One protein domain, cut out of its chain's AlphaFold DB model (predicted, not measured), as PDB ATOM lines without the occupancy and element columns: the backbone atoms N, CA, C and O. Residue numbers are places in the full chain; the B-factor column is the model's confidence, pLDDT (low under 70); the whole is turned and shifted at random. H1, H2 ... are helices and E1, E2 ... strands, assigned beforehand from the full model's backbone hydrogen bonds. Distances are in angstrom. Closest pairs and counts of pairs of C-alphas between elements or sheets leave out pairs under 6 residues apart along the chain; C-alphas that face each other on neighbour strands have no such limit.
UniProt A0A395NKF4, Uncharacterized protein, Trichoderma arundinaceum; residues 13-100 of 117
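What this domain is: This is residues 13 to 100 of the 117 residues of an uncharacterized protein of Trichoderma arundinaceum (UniProt A0A395NKF4). Look for a two-stranded antiparallel hairpin, E1 and E2, with a wide loop, residues 39 to 67, at one end; its residues 49 to 55 stick out. Near the other end H1 packs on E1, H3 lies beside H1, and short H2 follows E2. The printed part has 88 residues, with three named helices and two named strands (H1, E1, E2, H2, H3): mixed, loose, radius of gyration of the C-alphas 15.5 A, spans 45 by 29 by 18 A.

How they stand to each other: Start at H1, residues 13 to 27; its closest C-alpha to E1, residues 31 to 38, is Cys 25, 6.3 A from that of Phe 31. E1 and E2, residues 68 to 74, are antiparallel at 173 degrees, with N 35 and O 71 within hydrogen-bond range at 3.0 A. H2, residues 77 to 83, is close to but not clearly touching H3, residues 87 to 99; their closest C-alphas, Tyr 83 and Phe 89, are 6.6 A apart. H3 and H1 touch, closest at the C-alphas of Glu 92 and Ser 21, 5.7 A, at a shallow tilt of 28 degrees, opposite ways. Every O i to N i+4 pair is within hydrogen-bond range in H2, 7 of 11 in H1 and 6 of 9 in H3.

Where its parts are: Find C-alpha 13 at (-34.142, -59.352, 49.823), where H1 begins, 20.3 A long; E1 is 21.3 A, E2 18.8 A. H3 ends at C-alpha 99, (-43.508, -50.488, 47.668).

The domain as a whole: The printed part has no cut; E1 to E2 is a long link, with pLDDT under 70 at residues 50 to 57.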
ATOM      1  N   ALA A  13     -33.292 -58.658  50.787       94.88
ATOM      2  CA  ALA A  13     -34.142 -59.352  49.823       94.88
ATOM      3  C   ALA A  13     -34.939 -58.362  48.961       94.88
ATOM      4  O   ALA A  13     -35.086 -58.566  47.754       94.88
ATOM      5  N   PHE A  14     -35.395 -57.263  49.557       94.94
ATOM      6  CA  PHE A  14     -36.023 -56.161  48.843       94.94
ATOM      7  C   PHE A  14     -35.060 -55.532  47.830       94.94
ATOM      8  O   PHE A  14     -35.408 -55.398  46.658       94.94
ATOM      9  N   ASN A  15     -33.835 -55.197  48.242       93.75
ATOM     10  CA  ASN A  15     -32.838 -54.624  47.332       93.75
ATOM     11  C   ASN A  15     -32.461 -55.592  46.195       93.75
ATOM     12  O   ASN A  15     -32.330 -55.164  45.048       93.75
ATOM     13  N   LEU A  16     -32.368 -56.893  46.487       95.50
ATOM     14  CA  LEU A  16     -32.158 -57.929  45.473       95.50
ATOM     15  C   LEU A  16     -33.319 -58.010  44.478       95.50
ATOM     16  O   LEU A  16     -33.076 -58.226  43.297       95.50
ATOM     17  N   SER A  17     -34.562 -57.809  44.917       95.56
ATOM     18  CA  SER A  17     -35.731 -57.747  44.029       95.56
ATOM     19  C   SER A  17     -35.682 -56.520  43.103       95.56
ATOM     20  O   SER A  17     -35.903 -56.629  41.894       95.56
ATOM     21  N   VAL A  18     -35.276 -55.354  43.623       95.25
ATOM     22  CA  VAL A  18     -35.073 -54.137  42.807       95.25
ATOM     23  C   VAL A  18     -33.985 -54.345  41.743       95.25
ATOM     24  O   VAL A  18     -34.151 -53.908  40.602       95.25
ATOM     25  N   GLU A  19     -32.888 -55.023  42.090       95.88
ATOM     26  CA  GLU A  19     -31.843 -55.411  41.133       95.88
ATOM     27  C   GLU A  19     -32.355 -56.451  40.129       95.88
ATOM     28  O   GLU A  19     -32.123 -56.343  38.918       95.88
ATOM     29  N   LYS A  20     -33.088 -57.457  40.617       96.25
ATOM     30  CA  LYS A  20     -33.631 -58.548  39.806       96.25
ATOM     31  C   LYS A  20     -34.544 -58.024  38.704       96.25
ATOM     32  O   LYS A  20     -34.401 -58.471  37.567       96.25
ATOM     33  N   SER A  21     -35.357 -57.000  38.978       94.12
ATOM     34  CA  SER A  21     -36.229 -56.381  37.968       94.12
ATOM     35  C   SER A  21     -35.468 -55.800  36.764       94.12
ATOM     36  O   SER A  21     -36.042 -55.670  35.683       94.12
ATOM     37  N   TYR A  22     -34.185 -55.453  36.927       96.00
ATOM     38  CA  TYR A  22     -33.280 -55.120  35.823       96.00
ATOM     39  C   TYR A  22     -32.614 -56.371  35.241       96.00
ATOM     40  O   TYR A  22     -32.684 -56.599  34.033       96.00
ATOM     41  N   THR A  23     -31.972 -57.194  36.075       96.62
ATOM     42  CA  THR A  23     -31.142 -58.311  35.581       96.62
ATOM     43  C   THR A  23     -31.939 -59.379  34.829       96.62
ATOM     44  O   THR A  23     -31.413 -59.986  33.894       96.62
ATOM     45  N   ASP A  24     -33.220 -59.567  35.153       96.62
ATOM     46  CA  ASP A  24     -34.096 -60.498  34.440       96.62
ATOM     47  C   ASP A  24     -34.350 -60.079  32.982       96.62
ATOM     48  O   ASP A  24     -34.611 -60.944  32.143       96.62
ATOM     49  N   CYS A  25     -34.153 -58.800  32.626       96.50
ATOM     50  CA  CYS A  25     -34.225 -58.346  31.234       96.50
ATOM     51  C   CYS A  25     -33.214 -59.086  30.337       96.50
ATOM     52  O   CYS A  25     -33.515 -59.382  29.182       96.50
ATOM     53  N   PHE A  26     -32.046 -59.484  30.864       96.19
ATOM     54  CA  PHE A  26     -31.037 -60.247  30.108       96.19
ATOM     55  C   PHE A  26     -31.470 -61.672  29.744       96.19
ATOM     56  O   PHE A  26     -30.794 -62.341  28.962       96.19
ATOM     57  N   ARG A  27     -32.584 -62.159  30.299       94.94
ATOM     58  CA  ARG A  27     -33.142 -63.481  29.983       94.94
ATOM     59  C   ARG A  27     -34.090 -63.449  28.785       94.94
ATOM     60  O   ARG A  27     -34.603 -64.495  28.394       94.94
ATOM     61  N   VAL A  28     -34.338 -62.271  28.214       95.75
ATOM     62  CA  VAL A  28     -35.373 -62.043  27.205       95.75
ATOM     63  C   VAL A  28     -34.735 -61.698  25.867       95.75
ATOM     64  O   VAL A  28     -33.861 -60.838  25.769       95.75
ATOM     65  N   GLN A  29     -35.185 -62.373  24.810       96.44
ATOM     66  CA  GLN A  29     -34.743 -62.068  23.454       96.44
ATOM     67  C   GLN A  29     -35.180 -60.650  23.057       96.44
ATOM     68  O   GLN A  29     -36.332 -60.276  23.251       96.44
ATOM     69  N   GLY A  30     -34.254 -59.883  22.479       95.94
ATOM     70  CA  GLY A  30     -34.487 -58.504  22.046       95.94
ATOM     71  C   GLY A  30     -34.186 -57.441  23.109       95.94
ATOM     72  O   GLY A  30     -34.293 -56.252  22.814       95.94
ATOM     73  N   PHE A  31     -33.757 -57.826  24.315       97.31
ATOM     74  CA  PHE A  31     -33.088 -56.898  25.227       97.31
ATOM     75  C   PHE A  31     -31.659 -56.627  24.737       97.31
ATOM     76  O   PHE A  31     -30.900 -57.563  24.481       97.31
ATOM     77  N   VAL A  32     -31.279 -55.353  24.608       95.88
ATOM     78  CA  VAL A  32     -29.969 -54.952  24.054       95.88
ATOM     79  C   VAL A  32     -29.000 -54.404  25.102       95.88
ATOM     80  O   VAL A  32     -27.852 -54.098  24.780       95.88
ATOM     81  N   GLY A  33     -29.435 -54.298  26.357       95.50
ATOM     82  CA  GLY A  33     -28.620 -53.826  27.474       95.50
ATOM     83  C   GLY A  33     -29.172 -52.555  28.103       95.50
ATOM     84  O   GLY A  33     -30.251 -52.081  27.761       95.50
ATOM     85  N   GLY A  34     -28.439 -52.004  29.062       94.50
ATOM     86  CA  GLY A  34     -28.939 -50.903  29.866       94.50
ATOM     87  C   GLY A  34     -28.144 -50.711  31.140       94.50
ATOM     88  O   GLY A  34     -27.117 -51.360  31.326       94.50
ATOM     89  N   ASP A  35     -28.656 -49.878  32.033       96.06
ATOM     90  CA  ASP A  35     -28.119 -49.703  33.381       96.06
ATOM     91  C   ASP A  35     -29.257 -49.395  34.359       96.06
ATOM     92  O   ASP A  35     -30.359 -49.006  33.950       96.06
ATOM     93  N   TRP A  36     -28.996 -49.560  35.649       96.00
ATOM     94  CA  TRP A  36     -29.940 -49.201  36.695       96.00
ATOM     95  C   TRP A  36     -29.229 -48.649  37.926       96.00
ATOM     96  O   TRP A  36     -28.050 -48.901  38.170       96.00
ATOM     97  N   GLY A  37     -29.960 -47.891  38.733       95.81
ATOM     98  CA  GLY A  37     -29.453 -47.463  40.026       95.81
ATOM     99  C   GLY A  37     -30.325 -46.426  40.705       95.81
ATOM    100  O   GLY A  37     -31.282 -45.896  40.139       95.81
ATOM    101  N   TYR A  38     -29.966 -46.120  41.944       95.19
ATOM    102  CA  TYR A  38     -30.621 -45.082  42.720       95.19
ATOM    103  C   TYR A  38     -30.112 -43.693  42.330       95.19
ATOM    104  O   TYR A  38     -28.903 -43.441  42.329       95.19
ATOM    105  N   CYS A  39     -31.034 -42.766  42.079       93.56
ATOM    106  CA  CYS A  39     -30.718 -41.349  41.975       93.56
ATOM    107  C   CYS A  39     -30.033 -40.880  43.256       93.56
ATOM    108  O   CYS A  39     -30.492 -41.114  44.374       93.56
ATOM    109  N   THR A  40     -28.907 -40.201  43.080       92.69
ATOM    110  CA  THR A  40     -28.080 -39.732  44.193       92.69
ATOM    111  C   THR A  40     -28.426 -38.318  44.620       92.69
ATOM    112  O   THR A  40     -27.966 -37.889  45.668       92.69
ATOM    113  N   ASN A  41     -29.205 -37.587  43.831       89.12
ATOM    114  CA  ASN A  41     -29.446 -36.157  44.001       89.12
ATOM    115  C   ASN A  41     -30.920 -35.795  44.202       89.12
ATOM    116  O   ASN A  41     -31.205 -34.653  44.544       89.12
ATOM    117  N   THR A  42     -31.850 -36.724  43.963       90.31
ATOM    118  CA  THR A  42     -33.287 -36.466  44.080       90.31
ATOM    119  C   THR A  42     -34.088 -37.750  44.262       90.31
ATOM    120  O   THR A  42     -33.674 -38.820  43.814       90.31
ATOM    121  N   ASN A  43     -35.258 -37.616  44.885       92.88
ATOM    122  CA  ASN A  43     -36.301 -38.640  44.917       92.88
ATOM    123  C   ASN A  43     -37.540 -38.244  44.096       92.88
ATOM    124  O   ASN A  43     -38.513 -39.001  44.045       92.88
ATOM    125  N   GLU A  44     -37.523 -37.066  43.470       90.00
ATOM    126  CA  GLU A  44     -38.656 -36.532  42.725       90.00
ATOM    127  C   GLU A  44     -38.649 -37.035  41.282       90.00
ATOM    128  O   GLU A  44     -37.703 -36.824  40.525       90.00
ATOM    129  N   VAL A  45     -39.742 -37.686  40.879       89.81
ATOM    130  CA  VAL A  45     -39.883 -38.260  39.529       89.81
ATOM    131  C   VAL A  45     -39.915 -37.172  38.454       89.81
ATOM    132  O   VAL A  45     -39.415 -37.378  37.352       89.81
ATOM    133  N   SER A  46     -40.460 -35.996  38.774       87.19
ATOM    134  CA  SER A  46     -40.454 -34.831  37.879       87.19
ATOM    135  C   SER A  46     -39.068 -34.205  37.694       87.19
ATOM    136  O   SER A  46     -38.922 -33.288  36.886       87.19
ATOM    137  N   GLY A  47     -38.070 -34.673  38.448       82.19
ATOM    138  CA  GLY A  47     -36.785 -34.012  38.604       82.19
ATOM    139  C   GLY A  47     -36.877 -32.760  39.474       82.19
ATOM    140  O   GLY A  47     -37.963 -32.250  39.770       82.19
ATOM    141  N   ASP A  48     -35.707 -32.261  39.859       73.38
ATOM    142  CA  ASP A  48     -35.565 -30.988  40.555       73.38
ATOM    143  C   ASP A  48     -35.266 -29.852  39.569       73.38
ATOM    144  O   ASP A  48     -34.595 -30.067  38.549       73.38
ATOM    145  N   PRO A  49     -35.704 -28.614  39.865       73.25
ATOM    146  CA  PRO A  49     -35.272 -27.448  39.114       73.25
ATOM    147  C   PRO A  49     -33.743 -27.384  39.079       73.25
ATOM    148  O   PRO A  49     -33.087 -27.429  40.122       73.25
ATOM    149  N   ILE A  50     -33.167 -27.227  37.884       69.38
ATOM    150  CA  ILE A  50     -31.732 -26.973  37.745       69.38
ATOM    151  C   ILE A  50     -31.452 -25.631  38.425       69.38
ATOM    152  O   ILE A  50     -31.786 -24.566  37.902       69.38
ATOM    153  N   ALA A  51     -30.874 -25.673  39.624       65.06
ATOM    154  CA  ALA A  51     -30.491 -24.465  40.325       65.06
ATOM    155  C   ALA A  51     -29.432 -23.733  39.486       65.06
ATOM    156  O   ALA A  51     -28.349 -24.259  39.248       65.06
ATOM    157  N   ASN A  52     -29.696 -22.482  39.100       60.88
ATOM    158  CA  ASN A  52     -28.731 -21.597  38.424       60.88
ATOM    159  C   ASN A  52     -27.535 -21.195  39.321       60.88
ATOM    160  O   ASN A  52     -26.833 -20.220  39.046       60.88
ATOM    161  N   SER A  53     -27.316 -21.898  40.432       59.75
ATOM    162  CA  SER A  53     -26.271 -21.600  41.401       59.75
ATOM    163  C   SER A  53     -25.060 -22.497  41.160       59.75
ATOM    164  O   SER A  53     -25.202 -23.680  40.878       59.75
ATOM    165  N   LYS A  54     -23.855 -21.953  41.355       59.88
ATOM    166  CA  LYS A  54     -22.599 -22.726  41.373       59.88
ATOM    167  C   LYS A  54     -22.476 -23.682  42.577       59.88
ATOM    168  O   LYS A  54     -21.402 -24.242  42.778       59.88
ATOM    169  N   ALA A  55     -23.506 -23.815  43.416       64.75
ATOM    170  CA  ALA A  55     -23.480 -24.751  44.531       64.75
ATOM    171  C   ALA A  55     -23.615 -26.187  44.008       64.75
ATOM    172  O   ALA A  55     -24.381 -26.445  43.080       64.75
ATOM    173  N   ALA A  56     -22.864 -27.113  44.602       64.38
ATOM    174  CA  ALA A  56     -23.019 -28.532  44.311       64.38
ATOM    175  C   ALA A  56     -24.453 -28.970  44.644       64.38
ATOM    176  O   ALA A  56     -24.997 -28.566  45.674       64.38
ATOM    177  N   ALA A  57     -25.056 -29.785  43.775       68.06
ATOM    178  CA  ALA A  57     -26.336 -30.409  44.079       68.06
ATOM    179  C   ALA A  57     -26.198 -31.245  45.367       68.06
ATOM    180  O   ALA A  57     -25.158 -31.891  45.550       68.06
ATOM    181  N   PRO A  58     -27.198 -31.232  46.264       73.44
ATOM    182  CA  PRO A  58     -27.173 -32.089  47.438       73.44
ATOM    183  C   PRO A  58     -27.074 -33.555  46.999       73.44
ATOM    184  O   PRO A  58     -27.765 -33.984  46.077       73.44
ATOM    185  N   VAL A  59     -26.190 -34.309  47.651       88.06
ATOM    186  CA  VAL A  59     -26.107 -35.764  47.501       88.06
ATOM    187  C   VAL A  59     -26.895 -36.377  48.649       88.06
ATOM    188  O   VAL A  59     -26.605 -36.097  49.808       88.06
ATOM    189  N   LEU A  60     -27.890 -37.190  48.320       90.56
ATOM    190  CA  LEU A  60     -28.675 -37.958  49.272       90.56
ATOM    191  C   LEU A  60     -27.822 -39.072  49.877       90.56
ATOM    192  O   LEU A  60     -27.102 -39.796  49.161       90.56
ATOM    193  N   ASP A  61     -27.966 -39.245  51.188       92.25
ATOM    194  CA  ASP A  61     -27.430 -40.400  51.889       92.25
ATOM    195  C   ASP A  61     -28.004 -41.686  51.270       92.25
ATOM    196  O   ASP A  61     -29.179 -41.711  50.902       92.25
ATOM    197  N   PRO A  62     -27.208 -42.762  51.115       91.12
ATOM    198  CA  PRO A  62     -27.679 -44.005  50.499       91.12
ATOM    199  C   PRO A  62     -28.976 -44.551  51.107       91.12
ATOM    200  O   PRO A  62     -29.825 -45.035  50.368       91.12
ATOM    201  N   ALA A  63     -29.151 -44.405  52.426       90.38
ATOM    202  CA  ALA A  63     -30.341 -44.842  53.157       90.38
ATOM    203  C   ALA A  63     -31.613 -44.035  52.829       90.38
ATOM    204  O   ALA A  63     -32.715 -44.484  53.135       90.38
ATOM    205  N   ASP A  64     -31.476 -42.869  52.194       92.25
ATOM    206  CA  ASP A  64     -32.590 -41.988  51.834       92.25
ATOM    207  C   ASP A  64     -32.939 -42.043  50.341       92.25
ATOM    208  O   ASP A  64     -33.888 -41.388  49.897       92.25
ATOM    209  N   ARG A  65     -32.200 -42.815  49.537       94.62
ATOM    210  CA  ARG A  65     -32.437 -42.897  48.093       94.62
ATOM    211  C   ARG A  65     -33.606 -43.824  47.795       94.62
ATOM    212  O   ARG A  65     -33.588 -45.010  48.103       94.62
ATOM    213  N   ARG A  66     -34.629 -43.274  47.154       95.69
ATOM    214  CA  ARG A  66     -35.894 -43.952  46.839       95.69
ATOM    215  C   ARG A  66     -36.233 -43.920  45.360       95.69
ATOM    216  O   ARG A  66     -37.062 -44.707  44.922       95.69
ATOM    217  N   LEU A  67     -35.630 -43.031  44.579       95.31
ATOM    218  CA  LEU A  67     -35.842 -43.011  43.139       95.31
ATOM    219  C   LEU A  67     -34.852 -43.945  42.446       95.31
ATOM    220  O   LEU A  67     -33.665 -43.649  42.364       95.31
ATOM    221  N   VAL A  68     -35.360 -45.061  41.935       95.69
ATOM    222  CA  VAL A  68     -34.619 -46.004  41.093       95.69
ATOM    223  C   VAL A  68     -34.847 -45.638  39.630       95.69
ATOM    224  O   VAL A  68     -35.994 -45.522  39.180       95.69
ATOM    225  N   ILE A  69     -33.770 -45.468  38.873       94.94
ATOM    226  CA  ILE A  69     -33.802 -45.258  37.427       94.94
ATOM    227  C   ILE A  69     -33.363 -46.535  36.735       94.94
ATOM    228  O   ILE A  69     -32.368 -47.145  37.110       94.94
ATOM    229  N   TYR A  70     -34.115 -46.893  35.699       94.75
ATOM    230  CA  TYR A  70     -33.800 -47.978  34.789       94.75
ATOM    231  C   TYR A  70     -33.649 -47.380  33.394       94.75
ATOM    232  O   TYR A  70     -34.568 -46.734  32.886       94.75
ATOM    233  N   VAL A  71     -32.492 -47.588  32.779       94.81
ATOM    234  CA  VAL A  71     -32.253 -47.316  31.363       94.81
ATOM    235  C   VAL A  71     -32.263 -48.669  30.678       94.81
ATOM    236  O   VAL A  71     -31.293 -49.407  30.784       94.81
ATOM    237  N   LEU A  72     -33.369 -49.015  30.024       95.06
ATOM    238  CA  LEU A  72     -33.567 -50.334  29.423       95.06
ATOM    239  C   LEU A  72     -33.605 -50.208  27.902       95.06
ATOM    240  O   LEU A  72     -34.500 -49.576  27.344       95.06
ATOM    241  N   GLY A  73     -32.623 -50.803  27.239       95.75
ATOM    242  CA  GLY A  73     -32.546 -50.882  25.792       95.75
ATOM    243  C   GLY A  73     -33.249 -52.129  25.280       95.75
ATOM    244  O   GLY A  73     -32.930 -53.247  25.680       95.75
ATOM    245  N   TRP A  74     -34.139 -51.931  24.316       96.12
ATOM    246  CA  TRP A  74     -34.835 -52.999  23.604       96.12
ATOM    247  C   TRP A  74     -34.707 -52.783  22.099       96.12
ATOM    248  O   TRP A  74     -34.603 -51.642  21.645       96.12
ATOM    249  N   GLU A  75     -34.723 -53.865  21.323       95.62
ATOM    250  CA  GLU A  75     -34.730 -53.806  19.854       95.62
ATOM    251  C   GLU A  75     -35.955 -53.047  19.320       95.62
ATOM    252  O   GLU A  75     -35.867 -52.379  18.288       95.62
ATOM    253  N   SER A  76     -37.086 -53.112  20.031       94.31
ATOM    254  CA  SER A  76     -38.278 -52.316  19.743       94.31
ATOM    255  C   SER A  76     -39.149 -52.104  20.989       94.31
ATOM    256  O   SER A  76     -38.999 -52.803  21.997       94.31
ATOM    257  N   ALA A  77     -40.070 -51.136  20.924       93.81
ATOM    258  CA  ALA A  77     -41.033 -50.895  21.998       93.81
ATOM    259  C   ALA A  77     -41.992 -52.083  22.168       93.81
ATOM    260  O   ALA A  77     -42.307 -52.455  23.290       93.81
ATOM    261  N   GLU A  78     -42.392 -52.727  21.071       95.19
ATOM    262  CA  GLU A  78     -43.292 -53.884  21.073       95.19
ATOM    263  C   GLU A  78     -42.694 -55.073  21.838       95.19
ATOM    264  O   GLU A  78     -43.400 -55.722  22.605       95.19
ATOM    265  N   ILE A  79     -41.385 -55.318  21.701       95.44
ATOM    266  CA  ILE A  79     -40.693 -56.384  22.445       95.44
ATOM    267  C   ILE A  79     -40.689 -56.084  23.949       95.44
ATOM    268  O   ILE A  79     -40.948 -56.977  24.758       95.44
ATOM    269  N   HIS A  80     -40.442 -54.830  24.344       95.62
ATOM    270  CA  HIS A  80     -40.576 -54.430  25.748       95.62
ATOM    271  C   HIS A  80     -42.021 -54.581  26.239       95.62
ATOM    272  O   HIS A  80     -42.252 -55.062  27.346       95.62
ATOM    273  N   GLU A  81     -43.009 -54.214  25.421       95.06
ATOM    274  CA  GLU A  81     -44.423 -54.383  25.759       95.06
ATOM    275  C   GLU A  81     -44.813 -55.856  25.945       95.06
ATOM    276  O   GLU A  81     -45.608 -56.175  26.832       95.06
ATOM    277  N   ASP A  82     -44.259 -56.764  25.144       95.94
ATOM    278  CA  ASP A  82     -44.428 -58.205  25.334       95.94
ATOM    279  C   ASP A  82     -43.754 -58.681  26.627       95.94
ATOM    280  O   ASP A  82     -44.347 -59.456  27.383       95.94
ATOM    281  N   TYR A  83     -42.559 -58.170  26.935       95.25
ATOM    282  CA  TYR A  83     -41.859 -58.473  28.182       95.25
ATOM    283  C   TYR A  83     -42.650 -58.055  29.426       95.25
ATOM    284  O   TYR A  83     -42.785 -58.863  30.346       95.25
ATOM    285  N   VAL A  84     -43.230 -56.850  29.461       93.38
ATOM    286  CA  VAL A  84     -43.998 -56.381  30.635       93.38
ATOM    287  C   VAL A  84     -45.305 -57.153  30.862       93.38
ATOM    288  O   VAL A  84     -45.948 -56.993  31.897       93.38
ATOM    289  N   ARG A  85     -45.711 -58.005  29.913       94.81
ATOM    290  CA  ARG A  85     -46.828 -58.955  30.054       94.81
ATOM    291  C   ARG A  85     -46.371 -60.369  30.423       94.81
ATOM    292  O   ARG A  85     -47.204 -61.266  30.546       94.81
ATOM    293  N   SER A  86     -45.066 -60.595  30.542       94.50
ATOM    294  CA  SER A  86     -44.502 -61.914  30.810       94.50
ATOM    295  C   SER A  86     -44.539 -62.264  32.304       94.50
ATOM    296  O   SER A  86     -44.442 -61.371  33.149       94.50
ATOM    297  N   PRO A  87     -44.570 -63.565  32.654       94.75
ATOM    298  CA  PRO A  87     -44.464 -64.005  34.046       94.75
ATOM    299  C   PRO A  87     -43.163 -63.575  34.739       94.75
ATOM    300  O   PRO A  87     -43.146 -63.391  35.949       94.75
ATOM    301  N   ILE A  88     -42.077 -63.406  33.974       92.00
ATOM    302  CA  ILE A  88     -40.774 -62.971  34.498       92.00
ATOM    303  C   ILE A  88     -40.876 -61.542  35.042       92.00
ATOM    304  O   ILE A  88     -40.392 -61.252  36.130       92.00
ATOM    305  N   PHE A  89     -41.541 -60.652  34.303       93.06
ATOM    306  CA  PHE A  89     -41.774 -59.285  34.757       93.06
ATOM    307  C   PHE A  89     -42.777 -59.230  35.917       93.06
ATOM    308  O   PHE A  89     -42.586 -58.479  36.874       93.06
ATOM    309  N   GLU A  90     -43.837 -60.041  35.847       93.81
ATOM    310  CA  GLU A  90     -44.870 -60.104  36.883       93.81
ATOM    311  C   GLU A  90     -44.302 -60.487  38.256       93.81
ATOM    312  O   GLU A  90     -44.690 -59.879  39.252       93.81
ATOM    313  N   GLU A  91     -43.354 -61.429  38.315       92.69
ATOM    314  CA  GLU A  91     -42.714 -61.886  39.559       92.69
ATOM    315  C   GLU A  91     -42.179 -60.713  40.401       92.69
ATOM    316  O   GLU A  91     -42.523 -60.561  41.580       92.69
ATOM    317  N   GLU A  92     -41.396 -59.832  39.778       92.12
ATOM    318  CA  GLU A  92     -40.815 -58.686  40.476       92.12
ATOM    319  C   GLU A  92     -41.831 -57.569  40.693       92.12
ATOM    320  O   GLU A  92     -41.810 -56.916  41.734       92.12
ATOM    321  N   MET A  93     -42.774 -57.355  39.773       91.06
ATOM    322  CA  MET A  93     -43.800 -56.323  39.963       91.06
ATOM    323  C   MET A  93     -44.789 -56.662  41.079       91.06
ATOM    324  O   MET A  93     -45.261 -55.753  41.760       91.06
ATOM    325  N   VAL A  94     -45.081 -57.941  41.321       93.06
ATOM    326  CA  VAL A  94     -45.873 -58.372  42.486       93.06
ATOM    327  C   VAL A  94     -45.103 -58.122  43.781       93.06
ATOM    328  O   VAL A  94     -45.683 -57.645  44.758       93.06
ATOM    329  N   THR A  95     -43.797 -58.392  43.781       93.62
ATOM    330  CA  THR A  95     -42.926 -58.204  44.951       93.62
ATOM    331  C   THR A  95     -42.722 -56.722  45.283       93.62
ATOM    332  O   THR A  95     -42.829 -56.314  46.441       93.62
ATOM    333  N   LEU A  96     -42.474 -55.896  44.265       94.25
ATOM    334  CA  LEU A  96     -42.160 -54.472  44.397       94.25
ATOM    335  C   LEU A  96     -43.404 -53.577  44.409       94.25
ATOM    336  O   LEU A  96     -43.353 -52.475  44.951       94.25
ATOM    337  N   GLY A  97     -44.526 -54.035  43.854       93.19
ATOM    338  CA  GLY A  97     -45.762 -53.265  43.697       93.19
ATOM    339  C   GLY A  97     -46.262 -52.581  44.975       93.19
ATOM    340  O   GLY A  97     -46.547 -51.384  44.925       93.19
ATOM    341  N   PRO A  98     -46.309 -53.261  46.140       95.19
ATOM    342  CA  PRO A  98     -46.693 -52.638  47.414       95.19
ATOM    343  C   PRO A  98     -45.778 -51.485  47.860       95.19
ATOM    344  O   PRO A  98     -46.169 -50.666  48.691       95.19
ATOM    345  N   TRP A  99     -44.564 -51.431  47.318       95.88
ATOM    346  CA  TRP A  99     -43.508 -50.488  47.668       95.88
ATOM    347  C   TRP A  99     -43.287 -49.418  46.603       95.88
ATOM    348  O   TRP A  99     -42.440 -48.546  46.797       95.88
ATOM    349  N   ALA A 100     -44.016 -49.472  45.488       94.00
ATOM    350  CA  ALA A 100     -43.956 -48.477  44.433       94.00
ATOM    351  C   ALA A 100     -44.894 -47.307  44.755       94.00
ATOM    352  O   ALA A 100     -46.081 -47.477  45.032       94.00
TER     353      ALA A 100